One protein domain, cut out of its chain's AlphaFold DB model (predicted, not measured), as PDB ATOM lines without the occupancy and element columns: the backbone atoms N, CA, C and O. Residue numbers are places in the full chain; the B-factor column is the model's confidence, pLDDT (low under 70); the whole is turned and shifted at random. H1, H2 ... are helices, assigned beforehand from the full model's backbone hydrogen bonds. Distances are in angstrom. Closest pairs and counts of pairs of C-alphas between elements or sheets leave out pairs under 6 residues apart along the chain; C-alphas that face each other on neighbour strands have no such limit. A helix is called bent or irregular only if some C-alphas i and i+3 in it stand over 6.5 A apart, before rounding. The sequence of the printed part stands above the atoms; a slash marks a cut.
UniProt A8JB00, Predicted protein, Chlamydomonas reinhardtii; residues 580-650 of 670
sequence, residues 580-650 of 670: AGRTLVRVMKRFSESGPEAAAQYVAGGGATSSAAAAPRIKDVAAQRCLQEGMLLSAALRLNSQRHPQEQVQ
ATOM      1  N   ALA A 580       8.903   3.722 -24.042       63.69
ATOM      2  CA  ALA A 580       9.769   3.454 -25.190       63.69
ATOM      3  C   ALA A 580      11.163   2.961 -24.751       63.69
ATOM      4  O   ALA A 580      11.616   1.910 -25.210       63.69
ATOM      5  N   GLY A 581      11.797   3.636 -23.785       72.69
ATOM      6  CA  GLY A 581      13.092   3.238 -23.225       72.69
ATOM      7  C   GLY A 581      13.071   1.847 -22.582       72.69
ATOM      8  O   GLY A 581      13.940   1.019 -22.860       72.69
ATOM      9  N   ARG A 582      12.041   1.526 -21.782       71.06
ATOM     10  CA  ARG A 582      11.874   0.179 -21.195       71.06
ATOM     11  C   ARG A 582      11.657  -0.902 -22.257       71.06
ATOM     12  O   ARG A 582      12.181  -2.005 -22.101       71.06
ATOM     13  N   THR A 583      10.918  -0.605 -23.322       78.12
ATOM     14  CA  THR A 583      10.695  -1.539 -24.436       78.12
ATOM     15  C   THR A 583      11.984  -1.774 -25.223       78.12
ATOM     16  O   THR A 583      12.346  -2.930 -25.441       78.12
ATOM     17  N   LEU A 584      12.747  -0.722 -25.544       73.75
ATOM     18  CA  LEU A 584      14.044  -0.836 -26.219       73.75
ATOM     19  C   LEU A 584      15.042  -1.680 -25.411       73.75
ATOM     20  O   LEU A 584      15.673  -2.577 -25.966       73.75
ATOM     21  N   VAL A 585      15.138  -1.474 -24.094       76.62
ATOM     22  CA  VAL A 585      16.002  -2.290 -23.217       76.62
ATOM     23  C   VAL A 585      15.606  -3.775 -23.246       76.62
ATOM     24  O   VAL A 585      16.483  -4.638 -23.255       76.62
ATOM     25  N   ARG A 586      14.307  -4.101 -23.317       80.38
ATOM     26  CA  ARG A 586      13.840  -5.494 -23.460       80.38
ATOM     27  C   ARG A 586      14.169  -6.083 -24.833       80.38
ATOM     28  O   ARG A 586      14.601  -7.232 -24.885       80.38
ATOM     29  N   VAL A 587      14.017  -5.312 -25.914       78.31
ATOM     30  CA  VAL A 587      14.397  -5.725 -27.280       78.31
ATOM     31  C   VAL A 587      15.897  -6.024 -27.348       78.31
ATOM     32  O   VAL A 587      16.275  -7.116 -27.762       78.31
ATOM     33  N   MET A 588      16.747  -5.114 -26.859       79.56
ATOM     34  CA  MET A 588      18.204  -5.299 -26.833       79.56
ATOM     35  C   MET A 588      18.619  -6.495 -25.967       79.56
ATOM     36  O   MET A 588      19.501  -7.262 -26.350       79.56
ATOM     37  N   LYS A 589      17.946  -6.714 -24.828       83.38
ATOM     38  CA  LYS A 589      18.174  -7.899 -23.996       83.38
ATOM     39  C   LYS A 589      17.816  -9.192 -24.745       83.38
ATOM     40  O   LYS A 589      18.655 -10.086 -24.811       83.38
ATOM     41  N   ARG A 590      16.641  -9.269 -25.383       75.56
ATOM     42  CA  ARG A 590      16.242 -10.431 -26.207       75.56
ATOM     43  C   ARG A 590      17.184 -10.677 -27.384       75.56
ATOM     44  O   ARG A 590      17.518 -11.827 -27.639       75.56
ATOM     45  N   PHE A 591      17.668  -9.618 -28.032       80.25
ATOM     46  CA  PHE A 591      18.684  -9.713 -29.085       80.25
ATOM     47  C   PHE A 591      19.970 -10.372 -28.564       80.25
ATOM     48  O   PHE A 591      20.504 -11.275 -29.201       80.25
ATOM     49  N   SER A 592      20.439  -9.971 -27.377       79.81
ATOM     50  CA  SER A 592      21.647 -10.545 -26.763       79.81
ATOM     51  C   SER A 592      21.477 -11.981 -26.246       79.81
ATOM     52  O   SER A 592      22.441 -12.738 -26.240       79.81
ATOM     53  N   GLU A 593      20.270 -12.361 -25.819       82.00
ATOM     54  CA  GLU A 593      19.974 -13.688 -25.254       82.00
ATOM     55  C   GLU A 593      19.585 -14.730 -26.312       82.00
ATOM     56  O   GLU A 593      19.723 -15.929 -26.075       82.00
ATOM     57  N   SER A 594      19.010 -14.302 -27.439       83.69
ATOM     58  CA  SER A 594      18.320 -15.198 -28.382       83.69
ATOM     59  C   SER A 594      18.428 -14.758 -29.850       83.69
ATOM     60  O   SER A 594      17.733 -15.297 -30.709       83.69
ATOM     61  N   GLY A 595      19.305 -13.798 -30.154       83.19
ATOM     62  CA  GLY A 595      19.598 -13.361 -31.517       83.19
ATOM     63  C   GLY A 595      18.570 -12.397 -32.133       83.19
ATOM     64  O   GLY A 595      17.550 -12.059 -31.518       83.19
ATOM     65  N   PRO A 596      18.835 -11.931 -33.370       73.38
ATOM     66  CA  PRO A 596      18.007 -10.940 -34.060       73.38
ATOM     67  C   PRO A 596      16.571 -11.415 -34.302       73.38
ATOM     68  O   PRO A 596      15.640 -10.619 -34.208       73.38
ATOM     69  N   GLU A 597      16.376 -12.705 -34.573       77.38
ATOM     70  CA  GLU A 597      15.070 -13.285 -34.900       77.38
ATOM     71  C   GLU A 597      14.108 -13.230 -33.708       77.38
ATOM     72  O   GLU A 597      12.977 -12.768 -33.845       77.38
ATOM     73  N   ALA A 598      14.572 -13.592 -32.507       76.50
ATOM     74  CA  ALA A 598      13.776 -13.502 -31.283       76.50
ATOM     75  C   ALA A 598      13.458 -12.046 -30.891       76.50
ATOM     76  O   ALA A 598      12.375 -11.754 -30.380       76.50
ATOM     77  N   ALA A 599      14.375 -11.109 -31.154       76.31
ATOM     78  CA  ALA A 599      14.127  -9.682 -30.961       76.31
ATOM     79  C   ALA A 599      13.073  -9.150 -31.949       76.31
ATOM     80  O   ALA A 599      12.143  -8.453 -31.539       76.31
ATOM     81  N   ALA A 600      13.165  -9.530 -33.227       74.69
ATOM     82  CA  ALA A 600      12.180  -9.194 -34.250       74.69
ATOM     83  C   ALA A 600      10.799  -9.794 -33.936       74.69
ATOM     84  O   ALA A 600       9.798  -9.090 -34.047       74.69
ATOM     85  N   GLN A 601      10.735 -11.042 -33.461       79.94
ATOM     86  CA  GLN A 601       9.498 -11.677 -32.997       79.94
ATOM     87  C   GLN A 601       8.906 -10.977 -31.766       79.94
ATOM     88  O   GLN A 601       7.694 -10.817 -31.697       79.94
ATOM     89  N   TYR A 602       9.720 -10.486 -30.823       77.00
ATOM     90  CA  TYR A 602       9.221  -9.708 -29.680       77.00
ATOM     91  C   TYR A 602       8.618  -8.354 -30.103       77.00
ATOM     92  O   TYR A 602       7.609  -7.922 -29.542       77.00
ATOM     93  N   VAL A 603       9.198  -7.700 -31.117       80.00
ATOM     94  CA  VAL A 603       8.657  -6.458 -31.703       80.00
ATOM     95  C   VAL A 603       7.399  -6.730 -32.540       80.00
ATOM     96  O   VAL A 603       6.422  -5.993 -32.428       80.00
ATOM     97  N   ALA A 604       7.393  -7.790 -33.354       75.94
ATOM     98  CA  ALA A 604       6.283  -8.147 -34.239       75.94
ATOM     99  C   ALA A 604       5.083  -8.755 -33.492       75.94
ATOM    100  O   ALA A 604       3.942  -8.416 -33.792       75.94
ATOM    101  N   GLY A 605       5.330  -9.588 -32.477       79.56
ATOM    102  CA  GLY A 605       4.327 -10.225 -31.613       79.56
ATOM    103  C   GLY A 605       3.682  -9.286 -30.590       79.56
ATOM    104  O   GLY A 605       3.130  -9.736 -29.592       79.56
ATOM    105  N   GLY A 606       3.781  -7.973 -30.800       67.06
ATOM    106  CA  GLY A 606       3.061  -6.979 -30.017       67.06
ATOM    107  C   GLY A 606       3.649  -6.643 -28.645       67.06
ATOM    108  O   GLY A 606       2.995  -5.954 -27.873       67.06
ATOM    109  N   GLY A 607       4.896  -7.018 -28.331       60.25
ATOM    110  CA  GLY A 607       5.547  -6.639 -27.063       60.25
ATOM    111  C   GLY A 607       5.665  -5.121 -26.825       60.25
ATOM    112  O   GLY A 607       5.932  -4.693 -25.701       60.25
ATOM    113  N   ALA A 608       5.440  -4.313 -27.870       52.50
ATOM    114  CA  ALA A 608       5.467  -2.852 -27.875       52.50
ATOM    115  C   ALA A 608       4.079  -2.169 -27.982       52.50
ATOM    116  O   ALA A 608       4.018  -0.944 -28.027       52.50
ATOM    117  N   THR A 609       2.956  -2.903 -28.020       48.06
ATOM    118  CA  THR A 609       1.617  -2.346 -28.358       48.06
ATOM    119  C   THR A 609       0.975  -1.455 -27.292       48.06
ATOM    120  O   THR A 609      -0.113  -0.931 -27.517       48.06
ATOM    121  N   SER A 610       1.636  -1.218 -26.154       52.12
ATOM    122  CA  SER A 610       1.136  -0.303 -25.115       52.12
ATOM    123  C   SER A 610       1.243   1.189 -25.480       52.12
ATOM    124  O   SER A 610       0.647   2.008 -24.788       52.12
ATOM    125  N   SER A 611       1.915   1.549 -26.584       50.78
ATOM    126  CA  SER A 611       1.683   2.815 -27.302       50.78
ATOM    127  C   SER A 611       1.520   2.543 -28.800       50.78
ATOM    128  O   SER A 611       2.467   2.165 -29.496       50.78
ATOM    129  N   ALA A 612       0.304   2.758 -29.307       41.91
ATOM    130  CA  ALA A 612      -0.028   2.577 -30.720       41.91
ATOM    131  C   ALA A 612       0.652   3.611 -31.643       41.91
ATOM    132  O   ALA A 612       0.790   3.359 -32.839       41.91
ATOM    133  N   ALA A 613       1.107   4.749 -31.103       47.25
ATOM    134  CA  ALA A 613       1.793   5.797 -31.862       47.25
ATOM    135  C   ALA A 613       3.308   5.543 -32.008       47.25
ATOM    136  O   ALA A 613       3.905   5.904 -33.023       47.25
ATOM    137  N   ALA A 614       3.937   4.897 -31.019       46.97
ATOM    138  CA  ALA A 614       5.385   4.677 -31.003       46.97
ATOM    139  C   ALA A 614       5.841   3.446 -31.813       46.97
ATOM    140  O   ALA A 614       6.956   3.432 -32.338       46.97
ATOM    141  N   ALA A 615       4.990   2.423 -31.945       42.97
ATOM    142  CA  ALA A 615       5.324   1.149 -32.589       42.97
ATOM    143  C   ALA A 615       5.940   1.250 -34.010       42.97
ATOM    144  O   ALA A 615       6.981   0.619 -34.221       42.97
ATOM    145  N   PRO A 616       5.396   2.026 -34.978       50.28
ATOM    146  CA  PRO A 616       6.007   2.136 -36.307       50.28
ATOM    147  C   PRO A 616       7.376   2.831 -36.255       50.28
ATOM    148  O   PRO A 616       8.349   2.312 -36.791       50.28
ATOM    149  N   ARG A 617       7.494   3.938 -35.507       55.09
ATOM    150  CA  ARG A 617       8.756   4.685 -35.360       55.09
ATOM    151  C   ARG A 617       9.867   3.852 -34.719       55.09
ATOM    152  O   ARG A 617      11.006   3.903 -35.175       55.09
ATOM    153  N   ILE A 618       9.549   3.066 -33.690       53.34
ATOM    154  CA  ILE A 618      10.520   2.171 -33.042       53.34
ATOM    155  C   ILE A 618      10.960   1.064 -34.009       53.34
ATOM    156  O   ILE A 618      12.146   0.742 -34.050       53.34
ATOM    157  N   LYS A 619      10.039   0.512 -34.813       54.78
ATOM    158  CA  LYS A 619      10.362  -0.504 -35.823       54.78
ATOM    159  C   LYS A 619      11.303   0.047 -36.898       54.78
ATOM    160  O   LYS A 619      12.302  -0.601 -37.192       54.78
ATOM    161  N   ASP A 620      11.034   1.243 -37.416       55.94
ATOM    162  CA  ASP A 620      11.842   1.855 -38.476       55.94
ATOM    163  C   ASP A 620      13.233   2.275 -37.975       55.94
ATOM    164  O   ASP A 620      14.237   1.955 -38.611       55.94
ATOM    165  N   VAL A 621      13.330   2.902 -36.795       63.00
ATOM    166  CA  VAL A 621      14.622   3.291 -36.197       63.00
ATOM    167  C   VAL A 621      15.454   2.063 -35.810       63.00
ATOM    168  O   VAL A 621      16.662   2.038 -36.051       63.00
ATOM    169  N   ALA A 622      14.835   1.013 -35.257       54.97
ATOM    170  CA  ALA A 622      15.536  -0.234 -34.953       54.97
ATOM    171  C   ALA A 622      15.988  -0.969 -36.226       54.97
ATOM    172  O   ALA A 622      17.102  -1.490 -36.258       54.97
ATOM    173  N   ALA A 623      15.174  -0.976 -37.287       47.91
ATOM    174  CA  ALA A 623      15.538  -1.566 -38.574       47.91
ATOM    175  C   ALA A 623      16.693  -0.807 -39.245       47.91
ATOM    176  O   ALA A 623      17.667  -1.434 -39.657       47.91
ATOM    177  N   GLN A 624      16.640   0.529 -39.293       63.56
ATOM    178  CA  GLN A 624      17.726   1.362 -39.825       63.56
ATOM    179  C   GLN A 624      19.033   1.154 -39.056       63.56
ATOM    180  O   GLN A 624      20.081   0.955 -39.669       63.56
ATOM    181  N   ARG A 625      18.978   1.130 -37.719       71.38
ATOM    182  CA  ARG A 625      20.166   0.910 -36.887       71.38
ATOM    183  C   ARG A 625      20.732  -0.505 -37.033       71.38
ATOM    184  O   ARG A 625      21.943  -0.655 -37.149       71.38
ATOM    185  N   CYS A 626      19.877  -1.525 -37.110       67.94
ATOM    186  CA  CYS A 626      20.284  -2.907 -37.382       67.94
ATOM    187  C   CYS A 626      20.967  -3.039 -38.758       67.94
ATOM    188  O   CYS A 626      22.030  -3.650 -38.865       67.94
ATOM    189  N   LEU A 627      20.417  -2.399 -39.797       66.00
ATOM    190  CA  LEU A 627      21.032  -2.341 -41.128       66.00
ATOM    191  C   LEU A 627      22.385  -1.613 -41.102       66.00
ATOM    192  O   LEU A 627      23.346  -2.090 -41.704       66.00
ATOM    193  N   GLN A 628      22.492  -0.495 -40.382       74.88
ATOM    194  CA  GLN A 628      23.739   0.264 -40.248       74.88
ATOM    195  C   GLN A 628      24.828  -0.538 -39.517       74.88
ATOM    196  O   GLN A 628      25.955  -0.634 -40.006       74.88
ATOM    197  N   GLU A 629      24.498  -1.162 -38.386       74.25
ATOM    198  CA  GLU A 629      25.421  -2.006 -37.617       74.25
ATOM    199  C   GLU A 629      25.816  -3.271 -38.412       74.25
ATOM    200  O   GLU A 629      26.988  -3.653 -38.421       74.25
ATOM    201  N   GLY A 630      24.893  -3.856 -39.188       73.81
ATOM    202  CA  GLY A 630      25.165  -4.968 -40.106       73.81
ATOM    203  C   GLY A 630      26.090  -4.604 -41.278       73.81
ATOM    204  O   GLY A 630      26.986  -5.382 -41.622       73.81
ATOM    205  N   MET A 631      25.941  -3.410 -41.864       78.62
ATOM    206  CA  MET A 631      26.861  -2.896 -42.889       78.62
ATOM    207  C   MET A 631      28.263  -2.647 -42.321       78.62
ATOM    208  O   MET A 631      29.249  -3.044 -42.944       78.62
ATOM    209  N   LEU A 632      28.366  -2.062 -41.122       82.62
ATOM    210  CA  LEU A 632      29.647  -1.836 -40.441       82.62
ATOM    211  C   LEU A 632      30.361  -3.153 -40.106       82.62
ATOM    212  O   LEU A 632      31.555  -3.288 -40.377       82.62
ATOM    213  N   LEU A 633      29.638  -4.155 -39.593       86.38
ATOM    214  CA  LEU A 633      30.191  -5.486 -39.327       86.38
ATOM    215  C   LEU A 633      30.665  -6.172 -40.619       86.38
ATOM    216  O   LEU A 633      31.747  -6.758 -40.650       86.38
ATOM    217  N   SER A 634      29.897  -6.046 -41.705       74.00
ATOM    218  CA  SER A 634      30.256  -6.594 -43.021       74.00
ATOM    219  C   SER A 634      31.504  -5.923 -43.611       74.00
ATOM    220  O   SER A 634      32.357  -6.602 -44.186       74.00
ATOM    221  N   ALA A 635      31.654  -4.607 -43.442       78.25
ATOM    222  CA  ALA A 635      32.850  -3.871 -43.849       78.25
ATOM    223  C   ALA A 635      34.083  -4.275 -43.018       78.25
ATOM    224  O   ALA A 635      35.145  -4.539 -43.584       78.25
ATOM    225  N   ALA A 636      33.934  -4.411 -41.697       79.88
ATOM    226  CA  ALA A 636      35.000  -4.872 -40.807       79.88
ATOM    227  C   ALA A 636      35.462  -6.306 -41.136       79.88
ATOM    228  O   ALA A 636      36.664  -6.576 -41.180       79.88
ATOM    229  N   LEU A 637      34.527  -7.215 -41.438       79.69
ATOM    230  CA  LEU A 637      34.835  -8.577 -41.891       79.69
ATOM    231  C   LEU A 637      35.599  -8.583 -43.221       79.69
ATOM    232  O   LEU A 637      36.597  -9.295 -43.337       79.69
ATOM    233  N   ARG A 638      35.197  -7.754 -44.196       83.56
ATOM    234  CA  ARG A 638      35.928  -7.605 -45.468       83.56
ATOM    235  C   ARG A 638      37.360  -7.114 -45.243       83.56
ATOM    236  O   ARG A 638      38.288  -7.738 -45.754       83.56
ATOM    237  N   LEU A 639      37.562  -6.083 -44.422       83.50
ATOM    238  CA  LEU A 639      38.899  -5.567 -44.097       83.50
ATOM    239  C   LEU A 639      39.784  -6.621 -43.404       83.50
ATOM    240  O   LEU A 639      40.938  -6.804 -43.792       83.50
ATOM    241  N   ASN A 640      39.246  -7.377 -42.442       77.56
ATOM    242  CA  ASN A 640      39.989  -8.466 -41.797       77.56
ATOM    243  C   ASN A 640      40.316  -9.612 -42.773       77.56
ATOM    244  O   ASN A 640      41.428 -10.139 -42.742       77.56
ATOM    245  N   SER A 641      39.400  -9.955 -43.687       70.25
ATOM    246  CA  SER A 641      39.647 -10.968 -44.727       70.25
ATOM    247  C   SER A 641      40.710 -10.561 -45.756       70.25
ATOM    248  O   SER A 641      41.305 -11.437 -46.377       70.25
ATOM    249  N   GLN A 642      40.988  -9.262 -45.917       75.88
ATOM    250  CA  GLN A 642      42.055  -8.754 -46.789       75.88
ATOM    251  C   GLN A 642      43.423  -8.697 -46.092       75.88
ATOM    252  O   GLN A 642      44.443  -8.933 -46.737       75.88
ATOM    253  N   ARG A 643      43.463  -8.433 -44.778       81.75
ATOM    254  CA  ARG A 643      44.719  -8.373 -44.001       81.75
ATOM    255  C   ARG A 643      45.354  -9.750 -43.800       81.75
ATOM    256  O   ARG A 643      46.540  -9.920 -44.069       81.75
ATOM    257  N   HIS A 644      44.554 -10.749 -43.425       72.69
ATOM    258  CA  HIS A 644      45.042 -12.107 -43.156       72.69
ATOM    259  C   HIS A 644      45.877 -12.754 -44.284       72.69
ATOM    260  O   HIS A 644      46.943 -13.296 -43.976       72.69
ATOM    261  N   PRO A 645      45.472 -12.723 -45.573       71.88
ATOM    262  CA  PRO A 645      46.286 -13.290 -46.649       71.88
ATOM    263  C   PRO A 645      47.583 -12.505 -46.894       71.88
ATOM    264  O   PRO A 645      48.593 -13.118 -47.235       71.88
ATOM    265  N   GLN A 646      47.610 -11.183 -46.676       76.06
ATOM    266  CA  GLN A 646      48.851 -10.404 -46.788       76.06
ATOM    267  C   GLN A 646      49.840 -10.751 -45.667       76.06
ATOM    268  O   GLN A 646      51.006 -11.023 -45.952       76.06
ATOM    269  N   GLU A 647      49.378 -10.828 -44.418       82.88
ATOM    270  CA  GLU A 647      50.202 -11.249 -43.275       82.88
ATOM    271  C   GLU A 647      50.727 -12.683 -43.454       82.88
ATOM    272  O   GLU A 647      51.904 -12.954 -43.209       82.88
ATOM    273  N   GLN A 648      49.897 -13.598 -43.971       79.75
ATOM    274  CA  GLN A 648      50.312 -14.972 -44.257       79.75
ATOM    275  C   GLN A 648      51.371 -15.045 -45.372       79.75
ATOM    276  O   GLN A 648      52.311 -15.834 -45.266       79.75
ATOM    277  N   VAL A 649      51.269 -14.215 -46.417       83.94
ATOM    278  CA  VAL A 649      52.295 -14.124 -47.472       83.94
ATOM    279  C   VAL A 649      53.595 -13.519 -46.932       83.94
ATOM    280  O   VAL A 649      54.663 -14.060 -47.220       83.94
ATOM    281  N   GLN A 650      53.533 -12.469 -46.106       86.06
ATOM    282  CA  GLN A 650      54.724 -11.857 -45.499       86.06
ATOM    283  C   GLN A 650      55.455 -12.827 -44.559       86.06
ATOM    284  O   GLN A 650      56.659 -13.035 -44.720       86.06
TER     285      GLN A 650
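This is residues 580 to 650 of the 670 residues of the protein "Predicted protein" of Chlamydomonas reinhardtii (UniProt A8JB00). A bent helix, H1, folds back on itself near one end of long H2, whose residues 627 to 650 stick out as an arm. The printed part has 71 residues, H1 then H2, no named strand: all helix, only just extended, close to loose, radius of gyration of the C-alphas 17.1 A, spans 58 by 22 by 17 A.

Start at H1, residues 580 to 604, assigned as one helix by its hydrogen bonds but bent: C-alphas 593 and 596 are 9.4 A apart. Its arms H1a, residues 580 to 593, and H1b, residues 596 to 604, touch, H1a with residues 587 to 591 alone; the closest C-alphas, of Phe 591 and Ala 599, are 4.9 A apart. H2, residues 614 to 650, is close to but not clearly touching H1b, opposite ways at a shallow tilt of 9 degrees; the closest C-alphas, of Val 603 and Lys 619, are 7.4 A apart. Every O i to N i+4 pair is within hydrogen-bond range in H1a and H1b, 31 of 33 in H2.

Find C-alpha 580 at (9.769, 3.454, -25.190); H1a runs 19.9 A. H2 runs 54.0 A to C-alpha 650 at (54.724, -11.857, -45.499).

The printed part has no cut; the H1 to H2 link is short. Residues 580, 606 to 624 and 626 to 627 have pLDDT under 70.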